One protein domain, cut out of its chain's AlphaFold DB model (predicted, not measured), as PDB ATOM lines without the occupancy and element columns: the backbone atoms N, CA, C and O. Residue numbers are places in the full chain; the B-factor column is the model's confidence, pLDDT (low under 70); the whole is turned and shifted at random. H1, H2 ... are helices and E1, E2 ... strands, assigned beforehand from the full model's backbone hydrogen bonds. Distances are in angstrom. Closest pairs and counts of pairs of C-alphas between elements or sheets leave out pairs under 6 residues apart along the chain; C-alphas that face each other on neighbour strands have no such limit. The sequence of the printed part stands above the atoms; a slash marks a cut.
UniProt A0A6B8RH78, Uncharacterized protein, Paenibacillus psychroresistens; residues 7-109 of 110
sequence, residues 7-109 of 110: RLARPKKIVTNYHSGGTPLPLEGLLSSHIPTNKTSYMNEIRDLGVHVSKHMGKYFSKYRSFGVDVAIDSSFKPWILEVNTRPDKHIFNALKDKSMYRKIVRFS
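AT A GLANCE: This is residues 7 to 109 of the 110 residues of an uncharacterized protein of Paenibacillus psychroresistens (UniProt A0A6B8RH78). What is the main picture? A two-stranded hairpin, E2 and E3, packs on the long helix H2, and small parts, E1, H1, H3 and H4, are strung out on one side of this pair with few contacts to it: H1 meets the first residues of H2, while H3 and H4 pack together. Residues 7 to 22 form a long looping stretch with no named element. What is the make-up? The printed part has 103 residues with four named helices and three named strands, in the order E1 H1 H2 E2 E3 H3 H4, and the class is mixed; the sheet's order is E2 - E3, antiparallel. How large is it? It is compact, with a radius of gyration of the C-alphas of 14.3 A, and spans 39 by 26 by 24 A, only just elongated.

IN THESE COORDINATES: Where are the sheet's strands? E2 is residues 68 to 73, 16.2 A from first to last C-alpha, and E3 is residues 79 to 85, 17.1 A. Where are the helices? H2 is residues 39 to 60, 32.7 A long, from C-alpha 39 at (-32.471, 7.219, -4.887) to C-alpha 60 at (-18.273, 3.625, 24.328). H1 is residues 27 to 31, H3 residues 91 to 94, and H4 residues 100 to 108, 12.7 A long, ending with C-alpha 108 at (-12.073, -6.986, 7.985). Which strand remains? E1 is residues 23 to 25, beginning with C-alpha 23 at (-35.761, -11.958, 1.029).

HOW THE PARTS SIT: How do E2 and E3 pair? They are a hairpin, antiparallel at 157 degrees, with N 70 and O 83 at 3.0 A and N 82 and O 70 at 2.9 A, within hydrogen-bond range. What is near them? The closest C-alphas of H2 and E2, those of Gly 50 and Val 69, are 6.2 A apart; those of H2 and E3, Ile 46 and Pro 79, are 7.4 A apart. How do the other parts stand? H1 touches H2, which meets it with residues 39 to 43 alone, closest at the C-alphas of Leu 31 and Lys 39, 7.2 A; H3 touches H4, closest at those of Phe 93 and Tyr 102, 5.1 A. E1 pairs with no named strand, but residues 7 to 8 pair antiparallel with its residues 23 to 24; H2 and H4 are apart. What do the helix backbones show? Every O i to N i+4 pair is within hydrogen-bond range in H1 and H4, and 17 of 18 in H2; H3 is too short for such a pair.

THE WHOLE: How far does it reach? The two C-alphas farthest apart, those of Thr 37 and Lys 63, are 40.8 A apart. Is it continuous? The printed part has no cut, and no link between named elements is long. Where is confidence low? Residues 7 to 37 are under 70, while the mean pLDDT of the printed part is 76.8.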
ATOM      1  N   ARG A   7     -33.885  -5.572   3.421       66.62
ATOM      2  CA  ARG A   7     -34.796  -6.700   3.654       66.62
ATOM      3  C   ARG A   7     -36.208  -6.269   3.283       66.62
ATOM      4  O   ARG A   7     -36.719  -5.328   3.883       66.62
ATOM      5  N   LEU A   8     -36.841  -6.953   2.329       59.50
ATOM      6  CA  LEU A   8     -38.254  -6.723   2.022       59.50
ATOM      7  C   LEU A   8     -39.113  -7.628   2.910       59.50
ATOM      8  O   LEU A   8     -38.948  -8.852   2.903       59.50
ATOM      9  N   ALA A   9     -40.015  -7.028   3.688       52.88
ATOM     10  CA  ALA A   9     -41.013  -7.779   4.437       52.88
ATOM     11  C   ALA A   9     -41.983  -8.466   3.467       52.88
ATOM     12  O   ALA A   9     -42.337  -7.906   2.430       52.88
ATOM     13  N   ARG A  10     -42.458  -9.670   3.806       47.09
ATOM     14  CA  ARG A  10     -43.597 -10.256   3.085       47.09
ATOM     15  C   ARG A  10     -44.850  -9.390   3.294       47.09
ATOM     16  O   ARG A  10     -44.974  -8.788   4.366       47.09
ATOM     17  N   PRO A  11     -45.787  -9.347   2.325       43.69
ATOM     18  CA  PRO A  11     -47.037  -8.608   2.478       43.69
ATOM     19  C   PRO A  11     -47.703  -8.927   3.825       43.69
ATOM     20  O   PRO A  11     -47.828 -10.099   4.183       43.69
ATOM     21  N   LYS A  12     -48.122  -7.887   4.562       43.03
ATOM     22  CA  LYS A  12     -48.779  -7.960   5.887       43.03
ATOM     23  C   LYS A  12     -47.892  -8.334   7.095       43.03
ATOM     24  O   LYS A  12     -48.435  -8.721   8.128       43.03
ATOM     25  N   LYS A  13     -46.558  -8.193   7.035       37.84
ATOM     26  CA  LYS A  13     -45.688  -8.286   8.232       37.84
ATOM     27  C   LYS A  13     -44.889  -7.002   8.480       37.84
ATOM     28  O   LYS A  13     -44.220  -6.510   7.583       37.84
ATOM     29  N   ILE A  14     -44.949  -6.507   9.721       45.06
ATOM     30  CA  ILE A  14     -44.296  -5.269  10.194       45.06
ATOM     31  C   ILE A  14     -42.791  -5.480  10.464       45.06
ATOM     32  O   ILE A  14     -42.023  -4.526  10.438       45.06
ATOM     33  N   VAL A  15     -42.340  -6.727  10.680       40.44
ATOM     34  CA  VAL A  15     -40.965  -7.020  11.130       40.44
ATOM     35  C   VAL A  15     -40.231  -7.969  10.175       40.44
ATOM     36  O   VAL A  15     -40.694  -9.075   9.887       40.44
ATOM     37  N   THR A  16     -39.046  -7.551   9.724       48.88
ATOM     38  CA  THR A  16     -38.086  -8.298   8.892       48.88
ATOM     39  C   THR A  16     -37.014  -8.985   9.743       48.88
ATOM     40  O   THR A  16     -35.813  -8.750   9.588       48.88
ATOM     41  N   ASN A  17     -37.434  -9.876  10.644       44.78
ATOM     42  CA  ASN A  17     -36.493 -10.785  11.300       44.78
ATOM     43  C   ASN A  17     -36.004 -11.833  10.273       44.78
ATOM     44  O   ASN A  17     -36.813 -12.426   9.553       44.78
ATOM     45  N   TYR A  18     -34.685 -12.046  10.188       44.03
ATOM     46  CA  TYR A  18     -34.028 -13.020   9.299       44.03
ATOM     47  C   TYR A  18     -34.633 -14.427   9.433       44.03
ATOM     48  O   TYR A  18     -34.909 -15.086   8.431       44.03
ATOM     49  N   HIS A  19     -34.982 -14.830  10.657       47.47
ATOM     50  CA  HIS A  19     -35.608 -16.126  10.933       47.47
ATOM     51  C   HIS A  19     -37.084 -16.216  10.508       47.47
ATOM     52  O   HIS A  19     -37.702 -17.266  10.626       47.47
ATOM     53  N   SER A  20     -37.675 -15.127  10.005       41.44
ATOM     54  CA  SER A  20     -39.092 -15.046   9.617       41.44
ATOM     55  C   SER A  20     -39.328 -14.944   8.099       41.44
ATOM     56  O   SER A  20     -40.478 -14.802   7.659       41.44
ATOM     57  N   GLY A  21     -38.270 -15.073   7.286       42.09
ATOM     58  CA  GLY A  21     -38.354 -15.251   5.831       42.09
ATOM     59  C   GLY A  21     -38.516 -13.967   5.014       42.09
ATOM     60  O   GLY A  21     -39.345 -13.921   4.106       42.09
ATOM     61  N   GLY A  22     -37.742 -12.929   5.342       55.28
ATOM     62  CA  GLY A  22     -37.521 -11.795   4.439       55.28
ATOM     63  C   GLY A  22     -36.483 -12.142   3.368       55.28
ATOM     64  O   GLY A  22     -35.463 -12.759   3.676       55.28
ATOM     65  N   THR A  23     -36.723 -11.744   2.118       61.91
ATOM     66  CA  THR A  23     -35.761 -11.958   1.029       61.91
ATOM     67  C   THR A  23     -34.677 -10.879   1.095       61.91
ATOM     68  O   THR A  23     -35.011  -9.689   1.041       61.91
ATOM     69  N   PRO A  24     -33.388 -11.248   1.218       64.81
ATOM     70  CA  PRO A  24     -32.300 -10.285   1.170       64.81
ATOM     71  C   PRO A  24     -32.188  -9.733  -0.250       64.81
ATOM     72  O   PRO A  24     -32.016 -10.480  -1.214       64.81
ATOM     73  N   LEU A  25     -32.282  -8.415  -0.372       65.50
ATOM     74  CA  LEU A  25     -32.158  -7.703  -1.634       65.50
ATOM     75  C   LEU A  25     -31.063  -6.640  -1.511       65.50
ATOM     76  O   LEU A  25     -30.828  -6.098  -0.423       65.50
ATOM     77  N   PRO A  26     -30.386  -6.287  -2.615       68.31
ATOM     78  CA  PRO A  26     -29.641  -5.040  -2.657       68.31
ATOM     79  C   PRO A  26     -30.572  -3.895  -2.245       68.31
ATOM     80  O   PRO A  26     -31.720  -3.856  -2.689       68.31
ATOM     81  N   LEU A  27     -30.082  -2.954  -1.429       68.81
ATOM     82  CA  LEU A  27     -30.856  -1.770  -1.023       68.81
ATOM     83  C   LEU A  27     -31.478  -1.075  -2.244       68.81
ATOM     84  O   LEU A  27     -32.625  -0.652  -2.225       68.81
ATOM     85  N   GLU A  28     -30.740  -1.060  -3.348       66.12
ATOM     86  CA  GLU A  28     -31.192  -0.527  -4.620       66.12
ATOM     87  C   GLU A  28     -32.485  -1.181  -5.154       66.12
ATOM     88  O   GLU A  28     -33.370  -0.472  -5.634       66.12
ATOM     89  N   GLY A  29     -32.616  -2.505  -5.059       62.97
ATOM     90  CA  GLY A  29     -33.809  -3.234  -5.505       62.97
ATOM     91  C   GLY A  29     -35.000  -3.095  -4.554       62.97
ATOM     92  O   GLY A  29     -36.142  -3.273  -4.961       62.97
ATOM     93  N   LEU A  30     -34.746  -2.745  -3.290       65.75
ATOM     94  CA  LEU A  30     -35.798  -2.473  -2.311       65.75
ATOM     95  C   LEU A  30     -36.436  -1.092  -2.527       65.75
ATOM     96  O   LEU A  30     -37.639  -0.928  -2.358       65.75
ATOM     97  N   LEU A  31     -35.626  -0.109  -2.925       66.62
ATOM     98  CA  LEU A  31     -36.061   1.278  -3.097       66.62
ATOM     99  C   LEU A  31     -36.635   1.567  -4.494       66.62
ATOM    100  O   LEU A  31     -37.332   2.564  -4.665       66.62
ATOM    101  N   SER A  32     -36.358   0.718  -5.494       60.84
ATOM    102  CA  SER A  32     -36.768   0.936  -6.894       60.84
ATOM    103  C   SER A  32     -38.279   0.967  -7.126       60.84
ATOM    104  O   SER A  32     -38.704   1.474  -8.154       60.84
ATOM    105  N   SER A  33     -39.083   0.430  -6.209       58.97
ATOM    106  CA  SER A  33     -40.543   0.383  -6.341       58.97
ATOM    107  C   SER A  33     -41.282   1.505  -5.603       58.97
ATOM    108  O   SER A  33     -42.487   1.621  -5.792       58.97
ATOM    109  N   HIS A  34     -40.601   2.316  -4.774       61.56
ATOM    110  CA  HIS A  34     -41.290   3.236  -3.856       61.56
ATOM    111  C   HIS A  34     -40.651   4.631  -3.683       61.56
ATOM    112  O   HIS A  34     -41.367   5.532  -3.269       61.56
ATOM    113  N   ILE A  35     -39.367   4.876  -4.001       57.94
ATOM    114  CA  ILE A  35     -38.723   6.189  -3.736       57.94
ATOM    115  C   ILE A  35     -38.737   7.129  -4.963       57.94
ATOM    116  O   ILE A  35     -38.329   6.692  -6.042       57.94
ATOM    117  N   PRO A  36     -39.105   8.425  -4.825       57.66
ATOM    118  CA  PRO A  36     -39.021   9.402  -5.910       57.66
ATOM    119  C   PRO A  36     -37.583   9.880  -6.185       57.66
ATOM    120  O   PRO A  36     -36.777  10.017  -5.270       57.66
ATOM    121  N   THR A  37     -37.312  10.142  -7.470       59.78
ATOM    122  CA  THR A  37     -36.264  10.915  -8.194       59.78
ATOM    123  C   THR A  37     -34.802  10.993  -7.691       59.78
ATOM    124  O   THR A  37     -33.920  11.202  -8.516       59.78
ATOM    125  N   ASN A  38     -34.466  10.773  -6.412       73.75
ATOM    126  CA  ASN A  38     -33.093  10.880  -5.885       73.75
ATOM    127  C   ASN A  38     -32.675   9.703  -4.982       73.75
ATOM    128  O   ASN A  38     -32.176   9.852  -3.863       73.75
ATOM    129  N   LYS A  39     -32.852   8.494  -5.512       75.56
ATOM    130  CA  LYS A  39     -32.471   7.219  -4.887       75.56
ATOM    131  C   LYS A  39     -31.026   7.193  -4.380       75.56
ATOM    132  O   LYS A  39     -30.760   6.674  -3.300       75.56
ATOM    133  N   THR A  40     -30.092   7.760  -5.142       81.88
ATOM    134  CA  THR A  40     -28.667   7.791  -4.788       81.88
ATOM    135  C   THR A  40     -28.421   8.593  -3.516       81.88
ATOM    136  O   THR A  40     -27.708   8.119  -2.632       81.88
ATOM    137  N   SER A  41     -29.028   9.779  -3.395       83.75
ATOM    138  CA  SER A  41     -28.889  10.615  -2.199       83.75
ATOM    139  C   SER A  41     -29.457   9.918  -0.968       83.75
ATOM    140  O   SER A  41     -28.766   9.842   0.045       83.75
ATOM    141  N   TYR A  42     -30.634   9.304  -1.084       83.94
ATOM    142  CA  TYR A  42     -31.234   8.562   0.023       83.94
ATOM    143  C   TYR A  42     -30.397   7.341   0.440       83.94
ATOM    144  O   TYR A  42     -30.167   7.082   1.618       83.94
ATOM    145  N   MET A  43     -29.856   6.595  -0.528       82.94
ATOM    146  CA  MET A  43     -28.937   5.492  -0.230       82.94
ATOM    147  C   MET A  43     -27.665   5.964   0.484       82.94
ATOM    148  O   MET A  43     -27.113   5.214   1.290       82.94
ATOM    149  N   ASN A  44     -27.180   7.170   0.184       87.06
ATOM    150  CA  ASN A  44     -26.045   7.758   0.887       87.06
ATOM    151  C   ASN A  44     -26.427   8.180   2.309       87.06
ATOM    152  O   ASN A  44     -25.682   7.868   3.229       87.06
ATOM    153  N   GLU A  45     -27.618   8.741   2.514       87.44
ATOM    154  CA  GLU A  45     -28.137   9.068   3.847       87.44
ATOM    155  C   GLU A  45     -28.196   7.832   4.764       87.44
ATOM    156  O   GLU A  45     -27.678   7.855   5.882       87.44
ATOM    157  N   ILE A  46     -28.725   6.706   4.271       87.06
ATOM    158  CA  ILE A  46     -28.758   5.441   5.027       87.06
ATOM    159  C   ILE A  46     -27.343   4.939   5.360       87.06
ATOM    160  O   ILE A  46     -27.098   4.408   6.449       87.06
ATOM    161  N   ARG A  47     -26.384   5.100   4.438       89.00
ATOM    162  CA  ARG A  47     -24.981   4.731   4.685       89.00
ATOM    163  C   ARG A  47     -24.348   5.618   5.751       89.00
ATOM    164  O   ARG A  47     -23.683   5.095   6.648       89.00
ATOM    165  N   ASP A  48     -24.563   6.924   5.662       92.31
ATOM    166  CA  ASP A  48     -24.012   7.904   6.593       92.31
ATOM    167  C   ASP A  48     -24.593   7.717   7.993       92.31
ATOM    168  O   ASP A  48     -23.838   7.721   8.967       92.31
ATOM    169  N   LEU A  49     -25.892   7.415   8.101       90.88
ATOM    170  CA  LEU A  49     -26.531   7.003   9.352       90.88
ATOM    171  C   LEU A  49     -25.795   5.813   9.988       90.88
ATOM    172  O   LEU A  49     -25.366   5.890  11.140       90.88
ATOM    173  N   GLY A  50     -25.574   4.733   9.230       90.75
ATOM    174  CA  GLY A  50     -24.860   3.551   9.724       90.75
ATOM    175  C   GLY A  50     -23.419   3.846  10.161       90.75
ATOM    176  O   GLY A  50     -22.950   3.320  11.177       90.75
ATOM    177  N   VAL A  51     -22.708   4.714   9.432       93.31
ATOM    178  CA  VAL A  51     -21.350   5.159   9.790       93.31
ATOM    179  C   VAL A  51     -21.357   5.998  11.067       93.31
ATOM    180  O   VAL A  51     -20.522   5.754  11.941       93.31
ATOM    181  N   HIS A  52     -22.277   6.953  11.202       95.25
ATOM    182  CA  HIS A  52     -22.387   7.798  12.391       95.25
ATOM    183  C   HIS A  52     -22.707   6.986  13.644       95.25
ATOM    184  O   HIS A  52     -22.007   7.136  14.647       95.25
ATOM    185  N   VAL A  53     -23.674   6.068  13.566       93.88
ATOM    186  CA  VAL A  53     -24.009   5.158  14.672       93.88
ATOM    187  C   VAL A  53     -22.796   4.312  15.052       93.88
ATOM    188  O   VAL A  53     -22.413   4.281  16.218       93.88
ATOM    189  N   SER A  54     -22.122   3.696  14.076       91.50
ATOM    190  CA  SER A  54     -20.940   2.863  14.342       91.50
ATOM    191  C   SER A  54     -19.804   3.651  15.003       91.50
ATOM    192  O   SER A  54     -19.182   3.169  15.948       91.50
ATOM    193  N   LYS A  55     -19.542   4.884  14.541       93.44
ATOM    194  CA  LYS A  55     -18.542   5.778  15.152       93.44
ATOM    195  C   LYS A  55     -18.923   6.153  16.580       93.44
ATOM    196  O   LYS A  55     -18.055   6.167  17.444       93.44
ATOM    197  N   HIS A  56     -20.195   6.467  16.822       95.06
ATOM    198  CA  HIS A  56     -20.682   6.819  18.152       95.06
ATOM    199  C   HIS A  56     -20.540   5.638  19.118       95.06
ATOM    200  O   HIS A  56     -19.938   5.787  20.177       95.06
ATOM    201  N   MET A  57     -20.989   4.449  18.716       94.56
ATOM    202  CA  MET A  57     -20.869   3.231  19.521       94.56
ATOM    203  C   MET A  57     -19.413   2.853  19.790       94.56
ATOM    204  O   MET A  57     -19.082   2.461  20.906       94.56
ATOM    205  N   GLY A  58     -18.519   3.037  18.814       93.62
ATOM    206  CA  GLY A  58     -17.087   2.778  18.978       93.62
ATOM    207  C   GLY A  58     -16.423   3.598  20.089       93.62
ATOM    208  O   GLY A  58     -15.450   3.131  20.675       93.62
ATOM    209  N   LYS A  59     -16.966   4.776  20.437       94.25
ATOM    210  CA  LYS A  59     -16.461   5.588  21.559       94.25
ATOM    211  C   LYS A  59     -16.724   4.936  22.919       94.25
ATOM    212  O   LYS A  59     -15.901   5.070  23.815       94.25
ATOM    213  N   TYR A  60     -17.846   4.230  23.060       94.31
ATOM    214  CA  TYR A  60     -18.273   3.625  24.328       94.31
ATOM    215  C   TYR A  60     -17.968   2.127  24.413       94.31
ATOM    216  O   TYR A  60     -17.767   1.588  25.497       94.31
ATOM    217  N   PHE A  61     -17.908   1.444  23.270       91.94
ATOM    218  CA  PHE A  61     -17.721  -0.000  23.184       91.94
ATOM    219  C   PHE A  61     -16.484  -0.366  22.355       91.94
ATOM    220  O   PHE A  61     -16.551  -1.168  21.421       91.94
ATOM    221  N   SER A  62     -15.338   0.207  22.723       89.12
ATOM    222  CA  SER A  62     -14.057   0.112  22.002       89.12
ATOM    223  C   SER A  62     -13.527  -1.312  21.785       89.12
ATOM    224  O   SER A  62     -12.744  -1.542  20.868       89.12
ATOM    225  N   LYS A  63     -13.976  -2.289  22.585       92.25
ATOM    226  CA  LYS A  63     -13.614  -3.708  22.421       92.25
ATOM    227  C   LYS A  63     -14.206  -4.371  21.171       92.25
ATOM    228  O   LYS A  63     -13.769  -5.461  20.808       92.25
ATOM    229  N   TYR A  64     -15.209  -3.767  20.529       89.00
ATOM    230  CA  TYR A  64     -15.827  -4.316  19.322       89.00
ATOM    231  C   TYR A  64     -15.313  -3.614  18.067       89.00
ATOM    232  O   TYR A  64     -15.247  -2.390  17.995       89.00
ATOM    233  N   ARG A  65     -14.974  -4.414  17.052       86.00
ATOM    234  CA  ARG A  65     -14.407  -3.934  15.779       86.00
ATOM    235  C   ARG A  65     -15.473  -3.644  14.720       86.00
ATOM    236  O   ARG A  65     -15.176  -3.010  13.710       86.00
ATOM    237  N   SER A  66     -16.704  -4.107  14.926       89.12
ATOM    238  CA  SER A  66     -17.815  -3.940  13.991       89.12
ATOM    239  C   SER A  66     -19.147  -3.783  14.719       89.12
ATOM    240  O   SER A  66     -19.343  -4.306  15.814       89.12
ATOM    241  N   PHE A  67     -20.064  -3.060  14.077       91.31
ATOM    242  CA  PHE A  67     -21.430  -2.864  14.545       91.31
ATOM    243  C   PHE A  67     -22.399  -3.120  13.388       91.31
ATOM    244  O   PHE A  67     -22.143  -2.696  12.257       91.31
ATOM    245  N   GLY A  68     -23.488  -3.835  13.660       90.88
ATOM    246  CA  GLY A  68     -24.643  -3.932  12.767       90.88
ATOM    247  C   GLY A  68     -25.704  -2.942  13.205       90.88
ATOM    248  O   GLY A  68     -25.944  -2.819  14.400       90.88
ATOM    249  N   VAL A  69     -26.316  -2.243  12.256       89.38
ATOM    250  CA  VAL A  69     -27.408  -1.303  12.522       89.38
ATOM    251  C   VAL A  69     -28.604  -1.769  11.711       89.38
ATOM    252  O   VAL A  69     -28.542  -1.757  10.480       89.38
ATOM    253  N   ASP A  70     -29.669  -2.170  12.394       86.00
ATOM    254  CA  ASP A  70     -30.919  -2.542  11.739       86.00
ATOM    255  C   ASP A  70     -31.816  -1.301  11.688       86.00
ATOM    256  O   ASP A  70     -32.069  -0.639  12.700       86.00
ATOM    257  N   VAL A  71     -32.256  -0.959  10.476       84.19
ATOM    258  CA  VAL A  71     -32.999   0.269  10.174       84.19
ATOM    259  C   VAL A  71     -34.334  -0.093   9.528       84.19
ATOM    260  O   VAL A  71     -34.367  -0.847   8.553       84.19
ATOM    261  N   ALA A  72     -35.425   0.465  10.049       81.44
ATOM    262  CA  ALA A  72     -36.728   0.487   9.393       81.44
ATOM    263  C   ALA A  72     -36.904   1.783   8.598       81.44
ATOM    264  O   ALA A  72     -36.374   2.823   8.976       81.44
ATOM    265  N   ILE A  73     -37.674   1.725   7.514       79.12
ATOM    266  CA  ILE A  73     -38.074   2.897   6.731       79.12
ATOM    267  C   ILE A  73     -39.600   2.949   6.756       79.12
ATOM    268  O   ILE A  73     -40.244   1.949   6.435       79.12
ATOM    269  N   ASP A  74     -40.167   4.080   7.172       77.12
ATOM    270  CA  ASP A  74     -41.621   4.270   7.194       77.12
ATOM    271  C   ASP A  74     -42.183   4.753   5.842       77.12
ATOM    272  O   ASP A  74     -41.458   4.949   4.865       77.12
ATOM    273  N   SER A  75     -43.502   4.949   5.779       73.25
ATOM    274  CA  SER A  75     -44.202   5.427   4.579       73.25
ATOM    275  C   SER A  75     -43.831   6.853   4.157       73.25
ATOM    276  O   SER A  75     -44.133   7.248   3.037       73.25
ATOM    277  N   SER A  76     -43.191   7.627   5.037       75.88
ATOM    278  CA  SER A  76     -42.665   8.967   4.760       75.88
ATOM    279  C   SER A  76     -41.176   8.938   4.392       75.88
ATOM    280  O   SER A  76     -40.542   9.987   4.327       75.88
ATOM    281  N   PHE A  77     -40.613   7.747   4.153       75.94
ATOM    282  CA  PHE A  77     -39.191   7.503   3.897       75.94
ATOM    283  C   PHE A  77     -38.264   7.916   5.040       75.94
ATOM    284  O   PHE A  77     -37.053   8.027   4.845       75.94
ATOM    285  N   LYS A  78     -38.781   8.086   6.257       81.06
ATOM    286  CA  LYS A  78     -37.932   8.390   7.404       81.06
ATOM    287  C   LYS A  78     -37.251   7.108   7.906       81.06
ATOM    288  O   LYS A  78     -37.941   6.109   8.138       81.06
ATOM    289  N   PRO A  79     -35.918   7.110   8.088       83.94
ATOM    290  CA  PRO A  79     -35.211   5.982   8.676       83.94
ATOM    291  C   PRO A  79     -35.327   5.975  10.208       83.94
ATOM    292  O   PRO A  79     -35.155   7.000  10.869       83.94
ATOM    293  N   TRP A  80     -35.548   4.792  10.778       83.56
ATOM    294  CA  TRP A  80     -35.641   4.543  12.216       83.56
ATOM    295  C   TRP A  80     -34.665   3.439  12.616       83.56
ATOM    296  O   TRP A  80     -34.721   2.337  12.075       83.56
ATOM    297  N   ILE A  81     -33.775   3.716  13.571       88.06
ATOM    298  CA  ILE A  81     -32.878   2.695  14.130       88.06
ATOM    299  C   ILE A  81     -33.702   1.794  15.051       88.06
ATOM    300  O   ILE A  81     -34.316   2.285  15.996       88.06
ATOM    301  N   LEU A  82     -33.699   0.489  14.783       84.38
ATOM    302  CA  LEU A  82     -34.389  -0.507  15.606       84.38
ATOM    303  C   LEU A  82     -33.454  -1.119  16.647       84.38
ATOM    304  O   LEU A  82     -33.794  -1.203  17.823       84.38
ATOM    305  N   GLU A  83     -32.268  -1.538  16.208       87.62
ATOM    306  CA  GLU A  83     -31.262  -2.160  17.063       87.62
ATOM    307  C   GLU A  83     -29.848  -1.882  16.552       87.62
ATOM    308  O   GLU A  83     -29.617  -1.619  15.364       87.62
ATOM    309  N   VAL A  84     -28.884  -1.957  17.472       91.06
ATOM    310  CA  VAL A  84     -27.458  -1.871  17.161       91.06
ATOM    311  C   VAL A  84     -26.730  -3.049  17.800       91.06
ATOM    312  O   VAL A  84     -26.631  -3.152  19.021       91.06
ATOM    313  N   ASN A  85     -26.186  -3.929  16.965       90.62
ATOM    314  CA  ASN A  85     -25.535  -5.166  17.379       90.62
ATOM    315  C   ASN A  85     -24.014  -5.015  17.399       90.62
ATOM    316  O   ASN A  85     -23.407  -4.624  16.407       90.62
ATOM    317  N   THR A  86     -23.377  -5.407  18.502       89.88
ATOM    318  CA  THR A  86     -21.906  -5.411  18.669       89.88
ATOM    319  C   THR A  86     -21.221  -6.640  18.059       89.88
ATOM    320  O   THR A  86     -19.996  -6.697  17.960       89.88
ATOM    321  N   ARG A  87     -22.013  -7.643  17.661       87.81
ATOM    322  CA  ARG A  87     -21.580  -8.860  16.959       87.81
ATOM    323  C   ARG A  87     -22.550  -9.171  15.815       87.81
ATOM    324  O   ARG A  87     -23.363 -10.082  15.940       87.81
ATOM    325  N   PRO A  88     -22.528  -8.380  14.733       85.19
ATOM    326  CA  PRO A  88     -23.459  -8.566  13.629       85.19
ATOM    327  C   PRO A  88     -23.243  -9.900  12.911       85.19
ATOM    328  O   PRO A  88     -22.105 -10.287  12.631       85.19
ATOM    329  N   ASP A  89     -24.340 -10.567  12.550       83.19
ATOM    330  CA  ASP A  89     -24.287 -11.755  11.703       83.19
ATOM    331  C   ASP A  89     -23.932 -11.372  10.253       83.19
ATOM    332  O   ASP A  89     -24.606 -10.579   9.589       83.19
ATOM    333  N   LYS A  90     -22.846 -11.958   9.748       81.62
ATOM    334  CA  LYS A  90     -22.336 -11.762   8.385       81.62
ATOM    335  C   LYS A  90     -22.962 -12.706   7.352       81.62
ATOM    336  O   LYS A  90     -22.842 -12.442   6.153       81.62
ATOM    337  N   HIS A  91     -23.611 -13.794   7.771       82.88
ATOM    338  CA  HIS A  91     -24.130 -14.836   6.882       82.88
ATOM    339  C   HIS A  91     -25.230 -14.321   5.950       82.88
ATOM    340  O   HIS A  91     -25.327 -14.784   4.812       82.88
ATOM    341  N   ILE A  92     -25.977 -13.292   6.359       78.44
ATOM    342  CA  ILE A  92     -26.988 -12.659   5.504       78.44
ATOM    343  C   ILE A  92     -26.398 -12.090   4.205       78.44
ATOM    344  O   ILE A  92     -27.015 -12.186   3.147       78.44
ATOM    345  N   PHE A  93     -25.169 -11.569   4.237       82.31
ATOM    346  CA  PHE A  93     -24.495 -11.068   3.036       82.31
ATOM    347  C   PHE A  93     -24.073 -12.202   2.098       82.31
ATOM    348  O   PHE A  93     -23.937 -11.983   0.896       82.31
ATOM    349  N   ASN A  94     -23.907 -13.421   2.620       82.94
ATOM    350  CA  ASN A  94     -23.657 -14.602   1.804       82.94
ATOM    351  C   ASN A  94     -24.926 -15.115   1.106       82.94
ATOM    352  O   ASN A  94     -24.814 -15.940   0.209       82.94
ATOM    353  N   ALA A  95     -26.123 -14.641   1.454       80.94
ATOM    354  CA  ALA A  95     -27.342 -14.985   0.720       80.94
ATOM    355  C   ALA A  95     -27.497 -14.182  -0.588       80.94
ATOM    356  O   ALA A  95     -28.218 -14.598  -1.490       80.94
ATOM    357  N   LEU A  96     -26.790 -13.055  -0.729       78.56
ATOM    358  CA  LEU A  96     -26.822 -12.232  -1.940       78.56
ATOM    359  C   LEU A  96     -26.084 -12.916  -3.098       78.56
ATOM    360  O   LEU A  96     -25.100 -13.627  -2.884       78.56
ATOM    361  N   LYS A  97     -26.532 -12.687  -4.341       82.88
ATOM    362  CA  LYS A  97     -25.840 -13.189  -5.545       82.88
ATOM    363  C   LYS A  97     -24.445 -12.569  -5.671       82.88
ATOM    364  O   LYS A  97     -23.475 -13.288  -5.895       82.88
ATOM    365  N   ASP A  98     -24.344 -11.254  -5.469       84.50
ATOM    366  CA  ASP A  98     -23.053 -10.577  -5.368       84.50
ATOM    367  C   ASP A  98     -22.416 -10.823  -3.991       84.50
ATOM    368  O   ASP A  98     -22.914 -10.380  -2.955       84.50
ATOM    369  N   LYS A  99     -21.277 -11.520  -3.995       87.31
ATOM    370  CA  LYS A  99     -20.501 -11.856  -2.794       87.31
ATOM    371  C   LYS A  99     -19.463 -10.791  -2.416       87.31
ATOM    372  O   LYS A  99     -18.704 -11.011  -1.471       87.31
ATOM    373  N   SER A 100     -19.376  -9.667  -3.133       88.69
ATOM    374  CA  SER A 100     -18.387  -8.605  -2.892       88.69
ATOM    375  C   SER A 100     -18.413  -8.106  -1.442       88.69
ATOM    376  O   SER A 100     -17.373  -8.079  -0.778       88.69
ATOM    377  N   MET A 101     -19.608  -7.819  -0.917       86.75
ATOM    378  CA  MET A 101     -19.812  -7.375   0.463       86.75
ATOM    379  C   MET A 101     -19.424  -8.450   1.473       86.75
ATOM    380  O   MET A 101     -18.690  -8.160   2.414       86.75
ATOM    381  N   TYR A 102     -19.844  -9.699   1.258       87.94
ATOM    382  CA  TYR A 102     -19.492 -10.803   2.150       87.94
ATOM    383  C   TYR A 102     -17.972 -10.988   2.246       87.94
ATOM    384  O   TYR A 102     -17.416 -11.001   3.345       87.94
ATOM    385  N   ARG A 103     -17.273 -11.026   1.101       89.25
ATOM    386  CA  ARG A 103     -15.804 -11.118   1.060       89.25
ATOM    387  C   ARG A 103     -15.135  -9.949   1.783       89.25
ATOM    388  O   ARG A 103     -14.194 -10.161   2.545       89.25
ATOM    389  N   LYS A 104     -15.636  -8.723   1.587       88.62
ATOM    390  CA  LYS A 104     -15.135  -7.526   2.276       88.62
ATOM    391  C   LYS A 104     -15.315  -7.635   3.793       88.62
ATOM    392  O   LYS A 104     -14.369  -7.372   4.527       88.62
ATOM    393  N   ILE A 105     -16.491  -8.054   4.263       86.12
ATOM    394  CA  ILE A 105     -16.782  -8.226   5.694       86.12
ATOM    395  C   ILE A 105     -15.851  -9.268   6.312       86.12
ATOM    396  O   ILE A 105     -15.243  -8.991   7.343       86.12
ATOM    397  N   VAL A 106     -15.681 -10.431   5.674       86.56
ATOM    398  CA  VAL A 106     -14.788 -11.492   6.170       86.56
ATOM    399  C   VAL A 106     -13.343 -10.995   6.283       86.56
ATOM    400  O   VAL A 106     -12.714 -11.219   7.317       86.56
ATOM    401  N   ARG A 107     -12.849 -10.250   5.282       87.56
ATOM    402  CA  ARG A 107     -11.491  -9.675   5.276       87.56
ATOM    403  C   ARG A 107     -11.225  -8.729   6.450       87.56
ATOM    404  O   ARG A 107     -10.113  -8.714   6.953       87.56
ATOM    405  N   PHE A 108     -12.218  -7.948   6.879       81.88
ATOM    406  CA  PHE A 108     -12.073  -6.986   7.985       81.88
ATOM    407  C   PHE A 108     -12.537  -7.525   9.349       81.88
ATOM    408  O   PHE A 108     -12.489  -6.795  10.335       81.88
ATOM    409  N   SER A 109     -13.007  -8.776   9.418       74.25
ATOM    410  CA  SER A 109     -13.463  -9.410  10.667       74.25
ATOM    411  C   SER A 109     -12.348 -10.137  11.436       74.25
ATOM    412  O   SER A 109     -12.642 -10.710  12.482       74.25
TER     413      SER A 109